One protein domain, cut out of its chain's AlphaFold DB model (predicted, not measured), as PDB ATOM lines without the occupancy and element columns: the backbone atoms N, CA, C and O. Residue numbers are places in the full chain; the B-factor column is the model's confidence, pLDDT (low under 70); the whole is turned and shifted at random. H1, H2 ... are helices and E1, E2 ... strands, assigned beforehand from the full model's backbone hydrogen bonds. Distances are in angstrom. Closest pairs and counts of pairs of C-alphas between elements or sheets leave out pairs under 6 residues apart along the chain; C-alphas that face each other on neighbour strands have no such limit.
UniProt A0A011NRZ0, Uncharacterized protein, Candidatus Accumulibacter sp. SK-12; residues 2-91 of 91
ATOM      1  N   VAL A   2     159.414 187.296 204.334       49.84
ATOM      2  CA  VAL A   2     159.942 185.990 203.904       49.84
ATOM      3  C   VAL A   2     160.906 186.273 202.750       49.84
ATOM      4  O   VAL A   2     160.557 187.045 201.858       49.84
ATOM      5  N   GLY A   3     162.134 185.757 202.812       57.72
ATOM      6  CA  GLY A   3     163.127 185.946 201.752       57.72
ATOM      7  C   GLY A   3     162.718 185.218 200.469       57.72
ATOM      8  O   GLY A   3     162.092 184.163 200.524       57.72
ATOM      9  N   GLU A   4     163.061 185.782 199.313       65.56
ATOM     10  CA  GLU A   4     162.895 185.118 198.017       65.56
ATOM     11  C   GLU A   4     164.169 184.317 197.708       65.56
ATOM     12  O   GLU A   4     165.269 184.866 197.746       65.56
ATOM     13  N   SER A   5     164.037 183.022 197.409       65.00
ATOM     14  CA  SER A   5     165.182 182.173 197.063       65.00
ATOM     15  C   SER A   5     165.558 182.376 195.594       65.00
ATOM     16  O   SER A   5     164.843 181.916 194.705       65.00
ATOM     17  N   LYS A   6     166.689 183.042 195.335       75.62
ATOM     18  CA  LYS A   6     167.304 183.182 194.002       75.62
ATOM     19  C   LYS A   6     168.679 182.502 193.998       75.62
ATOM     20  O   LYS A   6     169.272 182.378 195.067       75.62
ATOM     21  N   PRO A   7     169.205 182.064 192.840       82.38
ATOM     22  CA  PRO A   7     170.582 181.583 192.757       82.38
ATOM     23  C   PRO A   7     171.565 182.678 193.194       82.38
ATOM     24  O   PRO A   7     171.576 183.756 192.601       82.38
ATOM     25  N   GLY A   8     172.364 182.409 194.227       88.69
ATOM     26  CA  GLY A   8     173.327 183.350 194.803       88.69
ATOM     27  C   GLY A   8     173.390 183.266 196.328       88.69
ATOM     28  O   GLY A   8     172.805 182.372 196.936       88.69
ATOM     29  N   VAL A   9     174.086 184.221 196.943       90.81
ATOM     30  CA  VAL A   9     174.220 184.359 198.400       90.81
ATOM     31  C   VAL A   9     173.572 185.648 198.905       90.81
ATOM     32  O   VAL A   9     173.628 186.699 198.266       90.81
ATOM     33  N   PHE A  10     172.973 185.591 200.091       90.00
ATOM     34  CA  PHE A  10     172.563 186.764 200.858       90.00
ATOM     35  C   PHE A  10     172.873 186.551 202.343       90.00
ATOM     36  O   PHE A  10     173.042 185.420 202.792       90.00
ATOM     37  N   PHE A  11     172.916 187.644 203.104       88.69
ATOM     38  CA  PHE A  11     173.156 187.619 204.547       88.69
ATOM     39  C   PHE A  11     171.986 188.266 205.284       88.69
ATOM     40  O   PHE A  11     171.377 189.214 204.778       88.69
ATOM     41  N   VAL A  12     171.675 187.742 206.469       88.31
ATOM     42  CA  VAL A  12     170.665 188.294 207.374       88.31
ATOM     43  C   VAL A  12     171.230 188.280 208.785       88.31
ATOM     44  O   VAL A  12     171.418 187.211 209.364       88.31
ATOM     45  N   ASP A  13     171.450 189.466 209.342       89.50
ATOM     46  CA  ASP A  13     171.853 189.602 210.736       89.50
ATOM     47  C   ASP A  13     170.669 189.288 211.648       89.50
ATOM     48  O   ASP A  13     169.569 189.823 211.493       89.50
ATOM     49  N   GLN A  14     170.895 188.396 212.607       87.38
ATOM     50  CA  GLN A  14     169.898 187.972 213.579       87.38
ATOM     51  C   GLN A  14     170.524 187.985 214.970       87.38
ATOM     52  O   GLN A  14     171.672 187.586 215.149       87.38
ATOM     53  N   ALA A  15     169.751 188.390 215.979       91.69
ATOM     54  CA  ALA A  15     170.182 188.278 217.371       91.69
ATOM     55  C   ALA A  15     170.491 186.817 217.738       91.69
ATOM     56  O   ALA A  15     169.870 185.910 217.184       91.69
ATOM     57  N   ALA A  16     171.380 186.583 218.703       93.69
ATOM     58  CA  ALA A  16     171.695 185.237 219.181       93.69
ATOM     59  C   ALA A  16     170.446 184.463 219.657       93.69
ATOM     60  O   ALA A  16     169.420 185.047 220.024       93.69
ATOM     61  N   GLY A  17     170.532 183.135 219.641       95.31
ATOM     62  CA  GLY A  17     169.485 182.216 220.078       95.31
ATOM     63  C   GLY A  17     169.045 181.235 218.995       95.31
ATOM     64  O   GLY A  17     169.656 181.126 217.932       95.31
ATOM     65  N   ASN A  18     167.964 180.511 219.272       96.06
ATOM     66  CA  ASN A  18     167.439 179.503 218.354       96.06
ATOM     67  C   ASN A  18     166.813 180.158 217.121       96.06
ATOM     68  O   ASN A  18     166.008 181.089 217.233       96.06
ATOM     69  N   LYS A  19     167.192 179.655 215.950       93.94
ATOM     70  CA  LYS A  19     166.707 180.081 214.641       93.94
ATOM     71  C   LYS A  19     166.099 178.902 213.910       93.94
ATOM     72  O   LYS A  19     166.507 177.758 214.096       93.94
ATOM     73  N   GLU A  20     165.128 179.217 213.068       94.19
ATOM     74  CA  GLU A  20     164.522 178.285 212.132       94.19
ATOM     75  C   GLU A  20     164.583 178.911 210.742       94.19
ATOM     76  O   GLU A  20     164.170 180.055 210.544       94.19
ATOM     77  N   VAL A  21     165.115 178.156 209.789       90.75
ATOM     78  CA  VAL A  21     165.022 178.453 208.363       90.75
ATOM     79  C   VAL A  21     163.969 177.529 207.784       90.75
ATOM     80  O   VAL A  21     164.106 176.310 207.879       90.75
ATOM     81  N   SER A  22     162.929 178.104 207.183       90.19
ATOM     82  CA  SER A  22     161.907 177.354 206.464       90.19
ATOM     83  C   SER A  22     161.961 177.648 204.968       90.19
ATOM     84  O   SER A  22     162.093 178.791 204.531       90.19
ATOM     85  N   THR A  23     161.861 176.593 204.168       86.56
ATOM     86  CA  THR A  23     161.738 176.663 202.713       86.56
ATOM     87  C   THR A  23     160.450 175.963 202.320       86.56
ATOM     88  O   THR A  23     160.212 174.830 202.741       86.56
ATOM     89  N   SER A  24     159.618 176.621 201.518       84.06
ATOM     90  CA  SER A  24     158.317 176.083 201.124       84.06
ATOM     91  C   SER A  24     158.209 176.032 199.605       84.06
ATOM     92  O   SER A  24     158.265 177.070 198.946       84.06
ATOM     93  N   THR A  25     158.099 174.818 199.058       83.19
ATOM     94  CA  THR A  25     157.719 174.580 197.653       83.19
ATOM     95  C   THR A  25     156.457 173.714 197.597       83.19
ATOM     96  O   THR A  25     155.414 174.152 198.070       83.19
ATOM     97  N   GLU A  26     156.521 172.479 197.083       77.06
ATOM     98  CA  GLU A  26     155.428 171.494 197.223       77.06
ATOM     99  C   GLU A  26     155.234 171.069 198.680       77.06
ATOM    100  O   GLU A  26     154.146 170.676 199.094       77.06
ATOM    101  N   VAL A  27     156.325 171.096 199.445       79.12
ATOM    102  CA  VAL A  27     156.372 170.727 200.856       79.12
ATOM    103  C   VAL A  27     157.176 171.767 201.618       79.12
ATOM    104  O   VAL A  27     158.115 172.359 201.080       79.12
ATOM    105  N   GLU A  28     156.826 171.956 202.886       86.88
ATOM    106  CA  GLU A  28     157.611 172.772 203.803       86.88
ATOM    107  C   GLU A  28     158.761 171.939 204.387       86.88
ATOM    108  O   GLU A  28     158.579 170.804 204.843       86.88
ATOM    109  N   LYS A  29     159.965 172.508 204.367       89.50
ATOM    110  CA  LYS A  29     161.153 171.981 205.041       89.50
ATOM    111  C   LYS A  29     161.682 173.017 206.008       89.50
ATOM    112  O   LYS A  29     161.654 174.207 205.719       89.50
ATOM    113  N   LYS A  30     162.153 172.539 207.155       92.81
ATOM    114  CA  LYS A  30     162.627 173.362 208.262       92.81
ATOM    115  C   LYS A  30     163.989 172.871 208.717       92.81
ATOM    116  O   LYS A  30     164.198 171.666 208.834       92.81
ATOM    117  N   LEU A  31     164.878 173.813 208.987       93.75
ATOM    118  CA  LEU A  31     166.178 173.598 209.602       93.75
ATOM    119  C   LEU A  31     166.260 174.485 210.840       93.75
ATOM    120  O   LEU A  31     166.181 175.708 210.729       93.75
ATOM    121  N   SER A  32     166.434 173.872 212.008       94.75
ATOM    122  CA  SER A  32     166.611 174.590 213.269       94.75
ATOM    123  C   SER A  32     168.064 174.515 213.721       94.75
ATOM    124  O   SER A  32     168.684 173.455 213.651       94.75
ATOM    125  N   PHE A  33     168.606 175.629 214.203       94.94
ATOM    126  CA  PHE A  33     169.959 175.701 214.750       94.94
ATOM    127  C   PHE A  33     170.070 176.813 215.792       94.94
ATOM    128  O   PHE A  33     169.232 177.714 215.862       94.94
ATOM    129  N   THR A  34     171.122 176.759 216.603       95.69
ATOM    130  CA  THR A  34     171.450 177.813 217.566       95.69
ATOM    131  C   THR A  34     172.505 178.737 216.969       95.69
ATOM    132  O   THR A  34     173.515 178.273 216.433       95.69
ATOM    133  N   LEU A  35     172.239 180.042 217.048       95.50
ATOM    134  CA  LEU A  35     173.156 181.101 216.648       95.50
ATOM    135  C   LEU A  35     173.778 181.728 217.897       95.50
ATOM    136  O   LEU A  35     173.067 182.343 218.695       95.50
ATOM    137  N   ASP A  36     175.086 181.579 218.063       94.75
ATOM    138  CA  ASP A  36     175.824 182.197 219.165       94.75
ATOM    139  C   ASP A  36     176.101 183.692 218.888       94.75
ATOM    140  O   ASP A  36     176.066 184.132 217.734       94.75
ATOM    141  N   PRO A  37     176.377 184.518 219.916       93.50
ATOM    142  CA  PRO A  37     176.722 185.926 219.717       93.50
ATOM    143  C   PRO A  37     177.938 186.099 218.796       93.50
ATOM    144  O   PRO A  37     179.000 185.538 219.052       93.50
ATOM    145  N   GLY A  38     177.782 186.885 217.725       92.00
ATOM    146  CA  GLY A  38     178.840 187.134 216.736       92.00
ATOM    147  C   GLY A  38     179.159 185.945 215.821       92.00
ATOM    148  O   GLY A  38     180.066 186.040 214.997       92.00
ATOM    149  N   GLN A  39     178.433 184.832 215.943       92.56
ATOM    150  CA  GLN A  39     178.612 183.667 215.086       92.56
ATOM    151  C   GLN A  39     178.003 183.908 213.703       92.56
ATOM    152  O   GLN A  39     176.950 184.528 213.564       92.56
ATOM    153  N   THR A  40     178.647 183.350 212.682       94.19
ATOM    154  CA  THR A  40     178.079 183.210 211.339       94.19
ATOM    155  C   THR A  40     177.703 181.747 211.134       94.19
ATOM    156  O   THR A  40     178.458 180.858 211.513       94.19
ATOM    157  N   ARG A  41     176.520 181.480 210.578       94.62
ATOM    158  CA  ARG A  41     176.072 180.126 210.229       94.62
ATOM    159  C   ARG A  41     175.760 180.077 208.743       94.62
ATOM    160  O   ARG A  41     175.056 180.949 208.237       94.62
ATOM    161  N   TYR A  42     176.251 179.043 208.072       95.44
ATOM    162  CA  TYR A  42     176.075 178.860 206.638       95.44
ATOM    163  C   TYR A  42     174.953 177.860 206.380       95.44
ATOM    164  O   TYR A  42     175.016 176.708 206.809       95.44
ATOM    165  N   VAL A  43     173.908 178.316 205.692       94.50
ATOM    166  CA  VAL A  43     172.776 177.475 205.301       94.50
ATOM    167  C   VAL A  43     172.763 177.354 203.786       94.50
ATOM    168  O   VAL A  43     172.499 178.329 203.085       94.50
ATOM    169  N   ARG A  44     173.032 176.147 203.293       93.62
ATOM    170  CA  ARG A  44     172.960 175.807 201.873       93.62
ATOM    171  C   ARG A  44     171.544 175.373 201.519       93.62
ATOM    172  O   ARG A  44     170.927 174.607 202.256       93.62
ATOM    173  N   THR A  45     171.037 175.816 200.374       90.81
ATOM    174  CA  THR A  45     169.770 175.332 199.815       90.81
ATOM    175  C   THR A  45     170.038 174.408 198.631       90.81
ATOM    176  O   THR A  45     170.574 174.819 197.605       90.81
ATOM    177  N   VAL A  46     169.656 173.137 198.762       88.12
ATOM    178  CA  VAL A  46     169.822 172.129 197.705       88.12
ATOM    179  C   VAL A  46     168.472 171.836 197.061       88.12
ATOM    180  O   VAL A  46     167.475 171.629 197.754       88.12
ATOM    181  N   ILE A  47     168.429 171.800 195.728       84.38
ATOM    182  CA  ILE A  47     167.238 171.379 194.984       84.38
ATOM    183  C   ILE A  47     167.296 169.861 194.796       84.38
ATOM    184  O   ILE A  47     168.169 169.345 194.105       84.38
ATOM    185  N   GLY A  48     166.350 169.146 195.396       79.44
ATOM    186  CA  GLY A  48     166.111 167.730 195.141       79.44
ATOM    187  C   GLY A  48     164.945 167.497 194.177       79.44
ATOM    188  O   GLY A  48     164.127 168.386 193.921       79.44
ATOM    189  N   LEU A  49     164.841 166.264 193.675       75.38
ATOM    190  CA  LEU A  49     163.734 165.824 192.821       75.38
ATOM    191  C   LEU A  49     162.388 165.961 193.558       75.38
ATOM    192  O   LEU A  49     162.194 165.405 194.644       75.38
ATOM    193  N   GLY A  50     161.468 166.710 192.953       65.81
ATOM    194  CA  GLY A  50     160.051 166.767 193.316       65.81
ATOM    195  C   GLY A  50     159.184 166.198 192.195       65.81
ATOM    196  O   GLY A  50     159.699 165.859 191.129       65.81
ATOM    197  N   PHE A  51     157.884 166.041 192.444       62.78
ATOM    198  CA  PHE A  51     156.991 165.376 191.486       62.78
ATOM    199  C   PHE A  51     156.497 166.350 190.400       62.78
ATOM    200  O   PHE A  51     156.419 165.964 189.236       62.78
ATOM    201  N   PHE A  52     156.267 167.623 190.749       66.31
ATOM    202  CA  PHE A  52     155.945 168.710 189.814       66.31
ATOM    203  C   PHE A  52     156.819 169.965 189.993       66.31
ATOM    204  O   PHE A  52     157.096 170.652 189.012       66.31
ATOM    205  N   VAL A  53     157.288 170.262 191.212       70.06
ATOM    206  CA  VAL A  53     158.217 171.373 191.510       70.06
ATOM    207  C   VAL A  53     159.401 170.855 192.326       70.06
ATOM    208  O   VAL A  53     159.221 170.057 193.242       70.06
ATOM    209  N   GLY A  54     160.623 171.305 192.018       76.75
ATOM    210  CA  GLY A  54     161.821 170.944 192.782       76.75
ATOM    211  C   GLY A  54     161.650 171.208 194.284       76.75
ATOM    212  O   GLY A  54     161.097 172.230 194.704       76.75
ATOM    213  N   ARG A  55     162.112 170.270 195.112       83.25
ATOM    214  CA  ARG A  55     162.063 170.410 196.572       83.25
ATOM    215  C   ARG A  55     163.320 171.104 197.048       83.25
ATOM    216  O   ARG A  55     164.413 170.653 196.725       83.25
ATOM    217  N   VAL A  56     163.164 172.169 197.823       86.69
ATOM    218  CA  VAL A  56     164.303 172.873 198.418       86.69
ATOM    219  C   VAL A  56     164.567 172.301 199.806       86.69
ATOM    220  O   VAL A  56     163.656 172.222 200.632       86.69
ATOM    221  N   TYR A  57     165.808 171.886 200.042       89.44
ATOM    222  CA  TYR A  57     166.284 171.360 201.316       89.44
ATOM    223  C   TYR A  57     167.311 172.329 201.912       89.44
ATOM    224  O   TYR A  57     168.362 172.532 201.303       89.44
ATOM    225  N   PRO A  58     167.013 172.953 203.066       92.88
ATOM    226  CA  PRO A  58     167.983 173.750 203.794       92.88
ATOM    227  C   PRO A  58     168.897 172.828 204.606       92.88
ATOM    228  O   PRO A  58     168.425 171.979 205.363       92.88
ATOM    229  N   GLU A  59     170.203 173.022 204.475       94.56
ATOM    230  CA  GLU A  59     171.236 172.244 205.157       94.56
ATOM    231  C   GLU A  59     172.206 173.177 205.877       94.56
ATOM    232  O   GLU A  59     172.695 174.143 205.291       94.56
ATOM    233  N   LEU A  60     172.496 172.885 207.148       95.56
ATOM    234  CA  LEU A  60     173.558 173.575 207.873       95.56
ATOM    235  C   LEU A  60     174.897 172.966 207.457       95.56
ATOM    236  O   LEU A  60     175.113 171.773 207.667       95.56
ATOM    237  N   VAL A  61     175.780 173.782 206.889       96.56
ATOM    238  CA  VAL A  61     177.140 173.368 206.523       96.56
ATOM    239  C   VAL A  61     178.154 173.948 207.505       96.56
ATOM    240  O   VAL A  61     177.863 174.907 208.224       96.56
ATOM    241  N   ASP A  62     179.332 173.331 207.574       96.31
ATOM    242  CA  ASP A  62     180.448 173.855 208.357       96.31
ATOM    243  C   ASP A  62     181.028 175.134 207.732       96.31
ATOM    244  O   ASP A  62     180.806 175.432 206.555       96.31
ATOM    245  N   ASP A  63     181.796 175.877 208.526       93.81
ATOM    246  CA  ASP A  63     182.333 177.178 208.128       93.81
ATOM    247  C   ASP A  63     183.271 177.090 206.920       93.81
ATOM    248  O   ASP A  63     183.230 177.968 206.062       93.81
ATOM    249  N   ALA A  64     184.089 176.036 206.809       95.00
ATOM    250  CA  ALA A  64     185.037 175.904 205.705       95.00
ATOM    251  C   ALA A  64     184.308 175.638 204.381       95.00
ATOM    252  O   ALA A  64     184.610 176.265 203.363       95.00
ATOM    253  N   THR A  65     183.313 174.748 204.402       95.81
ATOM    254  CA  THR A  65     182.443 174.490 203.247       95.81
ATOM    255  C   THR A  65     181.657 175.745 202.868       95.81
ATOM    256  O   THR A  65     181.657 176.144 201.705       95.81
ATOM    257  N   GLY A  66     181.028 176.398 203.849       93.56
ATOM    258  CA  GLY A  66     180.206 177.581 203.625       93.56
ATOM    259  C   GLY A  66     180.989 178.767 203.067       93.56
ATOM    260  O   GLY A  66     180.535 179.398 202.118       93.56
ATOM    261  N   GLN A  67     182.183 179.049 203.594       94.19
ATOM    262  CA  GLN A  67     183.050 180.116 203.083       94.19
ATOM    263  C   GLN A  67     183.409 179.892 201.615       94.19
ATOM    264  O   GLN A  67     183.228 180.793 200.801       94.19
ATOM    265  N   LYS A  68     183.825 178.671 201.270       94.81
ATOM    266  CA  LYS A  68     184.182 178.321 199.896       94.81
ATOM    267  C   LYS A  68     182.999 178.455 198.934       94.81
ATOM    268  O   LYS A  68     183.138 179.028 197.863       94.81
ATOM    269  N   GLU A  69     181.825 177.950 199.311       92.62
ATOM    270  CA  GLU A  69     180.625 178.055 198.469       92.62
ATOM    271  C   GLU A  69     180.176 179.513 198.274       92.62
ATOM    272  O   GLU A  69     179.658 179.866 197.216       92.62
ATOM    273  N   VAL A  70     180.388 180.372 199.278       91.38
ATOM    274  CA  VAL A  70     180.082 181.808 199.201       91.38
ATOM    275  C   VAL A  70     181.059 182.555 198.292       91.38
ATOM    276  O   VAL A  70     180.623 183.462 197.586       91.38
ATOM    277  N   GLU A  71     182.344 182.187 198.274       91.31
ATOM    278  CA  GLU A  71     183.345 182.771 197.364       91.31
ATOM    279  C   GLU A  71     182.978 182.567 195.886       91.31
ATOM    280  O   GLU A  71     183.157 183.473 195.071       91.31
ATOM    281  N   ASP A  72     182.409 181.406 195.561       90.25
ATOM    282  CA  ASP A  72     181.977 181.056 194.206       90.25
ATOM    283  C   ASP A  72     180.593 181.644 193.842       90.25
ATOM    284  O   ASP A  72     180.153 181.557 192.690       90.25
ATOM    285  N   ALA A  73     179.880 182.247 194.803       89.44
ATOM    286  CA  ALA A  73     178.506 182.710 194.637       89.44
ATOM    287  C   ALA A  73     178.388 184.229 194.424       89.44
ATOM    288  O   ALA A  73     179.024 185.052 195.078       89.44
ATOM    289  N   SER A  74     177.453 184.629 193.558       91.31
ATOM    290  CA  SER A  74     177.081 186.039 193.389       91.31
ATOM    291  C   SER A  74     176.200 186.527 194.539       91.31
ATOM    292  O   SER A  74     175.207 185.882 194.884       91.31
ATOM    293  N   TYR A  75     176.500 187.706 195.090       88.94
ATOM    294  CA  TYR A  75     175.644 188.344 196.093       88.94
ATOM    295  C   TYR A  75     174.328 188.846 195.478       88.94
ATOM    296  O   TYR A  75     174.332 189.614 194.516       88.94
ATOM    297  N   ILE A  76     173.202 188.437 196.064       89.88
ATOM    298  CA  ILE A  76     171.829 188.733 195.608       89.88
ATOM    299  C   ILE A  76     170.957 189.380 196.690       89.88
ATOM    300  O   ILE A  76     169.754 189.569 196.495       89.88
ATOM    301  N   GLY A  77     171.538 189.684 197.853       83.56
ATOM    302  CA  GLY A  77     170.827 190.358 198.933       83.56
ATOM    303  C   GLY A  77     170.491 191.820 198.603       83.56
ATOM    304  O   GLY A  77     170.900 192.348 197.564       83.56
ATOM    305  N   PRO A  78     169.745 192.505 199.489       81.50
ATOM    306  CA  PRO A  78     169.537 193.945 199.382       81.50
ATOM    307  C   PRO A  78     170.876 194.676 199.207       81.50
ATOM    308  O   PRO A  78     171.871 194.222 199.771       81.50
ATOM    309  N   PRO A  79     170.931 195.812 198.482       78.75
ATOM    310  CA  PRO A  79     172.160 196.584 198.366       78.75
ATOM    311  C   PRO A  79     172.768 196.783 199.747       78.75
ATOM    312  O   PRO A  79     172.076 197.264 200.650       78.75
ATOM    313  N   LEU A  80     174.035 196.388 199.907       67.44
ATOM    314  CA  LEU A  80     174.786 196.563 201.144       67.44
ATOM    315  C   LEU A  80     174.827 198.062 201.436       67.44
ATOM    316  O   LEU A  80     175.663 198.806 200.922       67.44
ATOM    317  N   ARG A  81     173.850 198.543 202.201       59.47
ATOM    318  CA  ARG A  81     173.665 199.956 202.497       59.47
ATOM    319  C   ARG A  81     174.698 200.325 203.541       59.47
ATOM    320  O   ARG A  81     174.326 200.424 204.696       59.47
ATOM    321  N   GLN A  82     175.971 200.437 203.140       52.41
ATOM    322  CA  GLN A  82     177.134 200.771 203.973       52.41
ATOM    323  C   GLN A  82     176.855 200.594 205.474       52.41
ATOM    324  O   GLN A  82     176.791 201.584 206.204       52.41
ATOM    325  N   ALA A  83     176.661 199.350 205.929       49.50
ATOM    326  CA  ALA A  83     176.412 199.061 207.343       49.50
ATOM    327  C   ALA A  83     177.546 199.612 208.241       49.50
ATOM    328  O   ALA A  83     177.345 199.850 209.421       49.50
ATOM    329  N   ALA A  84     178.697 199.953 207.649       48.88
ATOM    330  CA  ALA A  84     179.823 200.614 208.297       48.88
ATOM    331  C   ALA A  84     179.732 202.154 208.454       48.88
ATOM    332  O   ALA A  84     180.507 202.712 209.225       48.88
ATOM    333  N   LYS A  85     178.844 202.894 207.762       38.66
ATOM    334  CA  LYS A  85     178.809 204.376 207.888       38.66
ATOM    335  C   LYS A  85     177.885 204.923 208.978       38.66
ATOM    336  O   LYS A  85     177.925 206.127 209.225       38.66
ATOM    337  N   ALA A  86     177.087 204.086 209.639       44.25
ATOM    338  CA  ALA A  86     176.206 204.532 210.722       44.25
ATOM    339  C   ALA A  86     176.854 204.423 212.116       44.25
ATOM    340  O   ALA A  86     176.626 205.301 212.943       44.25
ATOM    341  N   GLU A  87     177.713 203.428 212.366       45.50
ATOM    342  CA  GLU A  87     178.369 203.278 213.679       45.50
ATOM    343  C   GLU A  87     179.612 204.166 213.855       45.50
ATOM    344  O   GLU A  87     179.925 204.564 214.971       45.50
ATOM    345  N   ALA A  88     180.271 204.591 212.771       45.81
ATOM    346  CA  ALA A  88     181.448 205.468 212.846       45.81
ATOM    347  C   ALA A  88     181.128 206.969 213.028       45.81
ATOM    348  O   ALA A  88     182.043 207.788 213.047       45.81
ATOM    349  N   LYS A  89     179.848 207.365 213.123       37.16
ATOM    350  CA  LYS A  89     179.446 208.776 213.321       37.16
ATOM    351  C   LYS A  89     178.655 209.023 214.613       37.16
ATOM    352  O   LYS A  89     178.093 210.104 214.774       37.16
ATOM    353  N   ALA A  90     178.587 208.030 215.499       47.97
ATOM    354  CA  ALA A  90     177.870 208.109 216.772       47.97
ATOM    355  C   ALA A  90     178.787 207.966 218.005       47.97
ATOM    356  O   ALA A  90     178.282 207.752 219.106       47.97
ATOM    357  N   GLN A  91     180.105 208.106 217.830       43.03
ATOM    358  CA  GLN A  91     181.073 208.265 218.921       43.03
ATOM    359  C   GLN A  91     181.813 209.591 218.772       43.03
ATOM    360  O   GLN A  91     182.179 209.922 217.621       43.03
TER     361      GLN A  91
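What this domain is: This is residues 2 to 91 of the 91 residues of an uncharacterized protein of Candidatus Accumulibacter sp. SK-12 (UniProt A0A011NRZ0). What does the model look like? Two antiparallel strand hairpins, E1 with E2 and E3 with E4, pack on each other through E4, and H1 packs on E3; residues 81 to 91, with the short H2, stick out as a tail that adds to the length. How is it made up? The printed part has 90 residues, with four named strands and two named helices in the order E1 E2 E3 E4 H1 H2; it is mixed, helices and strands, and under half of its residues are in named elements. How compact is it? It is loose, with a radius of gyration of the C-alphas of 15.3 A and spans of 56 by 27 by 26 A.

Where its parts are: What comes first? Residues 2 to 16 hold no named element. E1, residues 17 to 24, then begins at C-alpha 17 (169.485, 182.216, 220.078) and is 22.8 A long, and E2, residues 28 to 35, is 21.8 A long. What follows? E3, residues 42 to 48, is 18.9 A long and E4, residues 55 to 61, 18.3 A. Where are the helices? H1, residues 63 to 71, is 12.2 A long; H2, residues 84 to 87, ends at C-alpha 87 (178.369, 203.278, 213.679).

How they stand to each other: How are the hairpins paired? E1 and E2 are antiparallel at 160 degrees, with N 19 and O 33 at 2.8 A, within hydrogen-bond range. E3 and E4 are antiparallel at 150 degrees, with N 46 and O 57 at 2.9 A, within that range. Where do the hairpins come closest? The closest C-alphas of E2 and E4 are those of Leu 31 and Pro 58, 6.1 A apart, and those of E1 and E4 are Thr 23 and Val 56, 6.3 A apart. E1 and E3 are only just apart, at 8.4 A. And the helices? The closest C-alphas of E3 and H1 are those of Tyr 42 and Gly 66, 5.3 A apart, while H2 is apart from H1 and from the four strands. In H1 every O i to N i+4 pair is within hydrogen-bond range; H2 is too short for such a pair, and its one O i to N i+3 pair is not within range.

The domain as a whole: How far does it reach? The two C-alphas farthest apart are those of Phe 51 and Gln 91, at 56.3 A. Without residues 81 to 91, which stand free, the body spans 40 by 27 by 25 A. Is the printed part continuous? It has no cut, and the link from H1 to H2, of 12 residues, is long. Where is confidence low? The mean pLDDT of the printed part is 82.0, and residues 2 to 5, 50 to 52 and 80 to 91 are under 70.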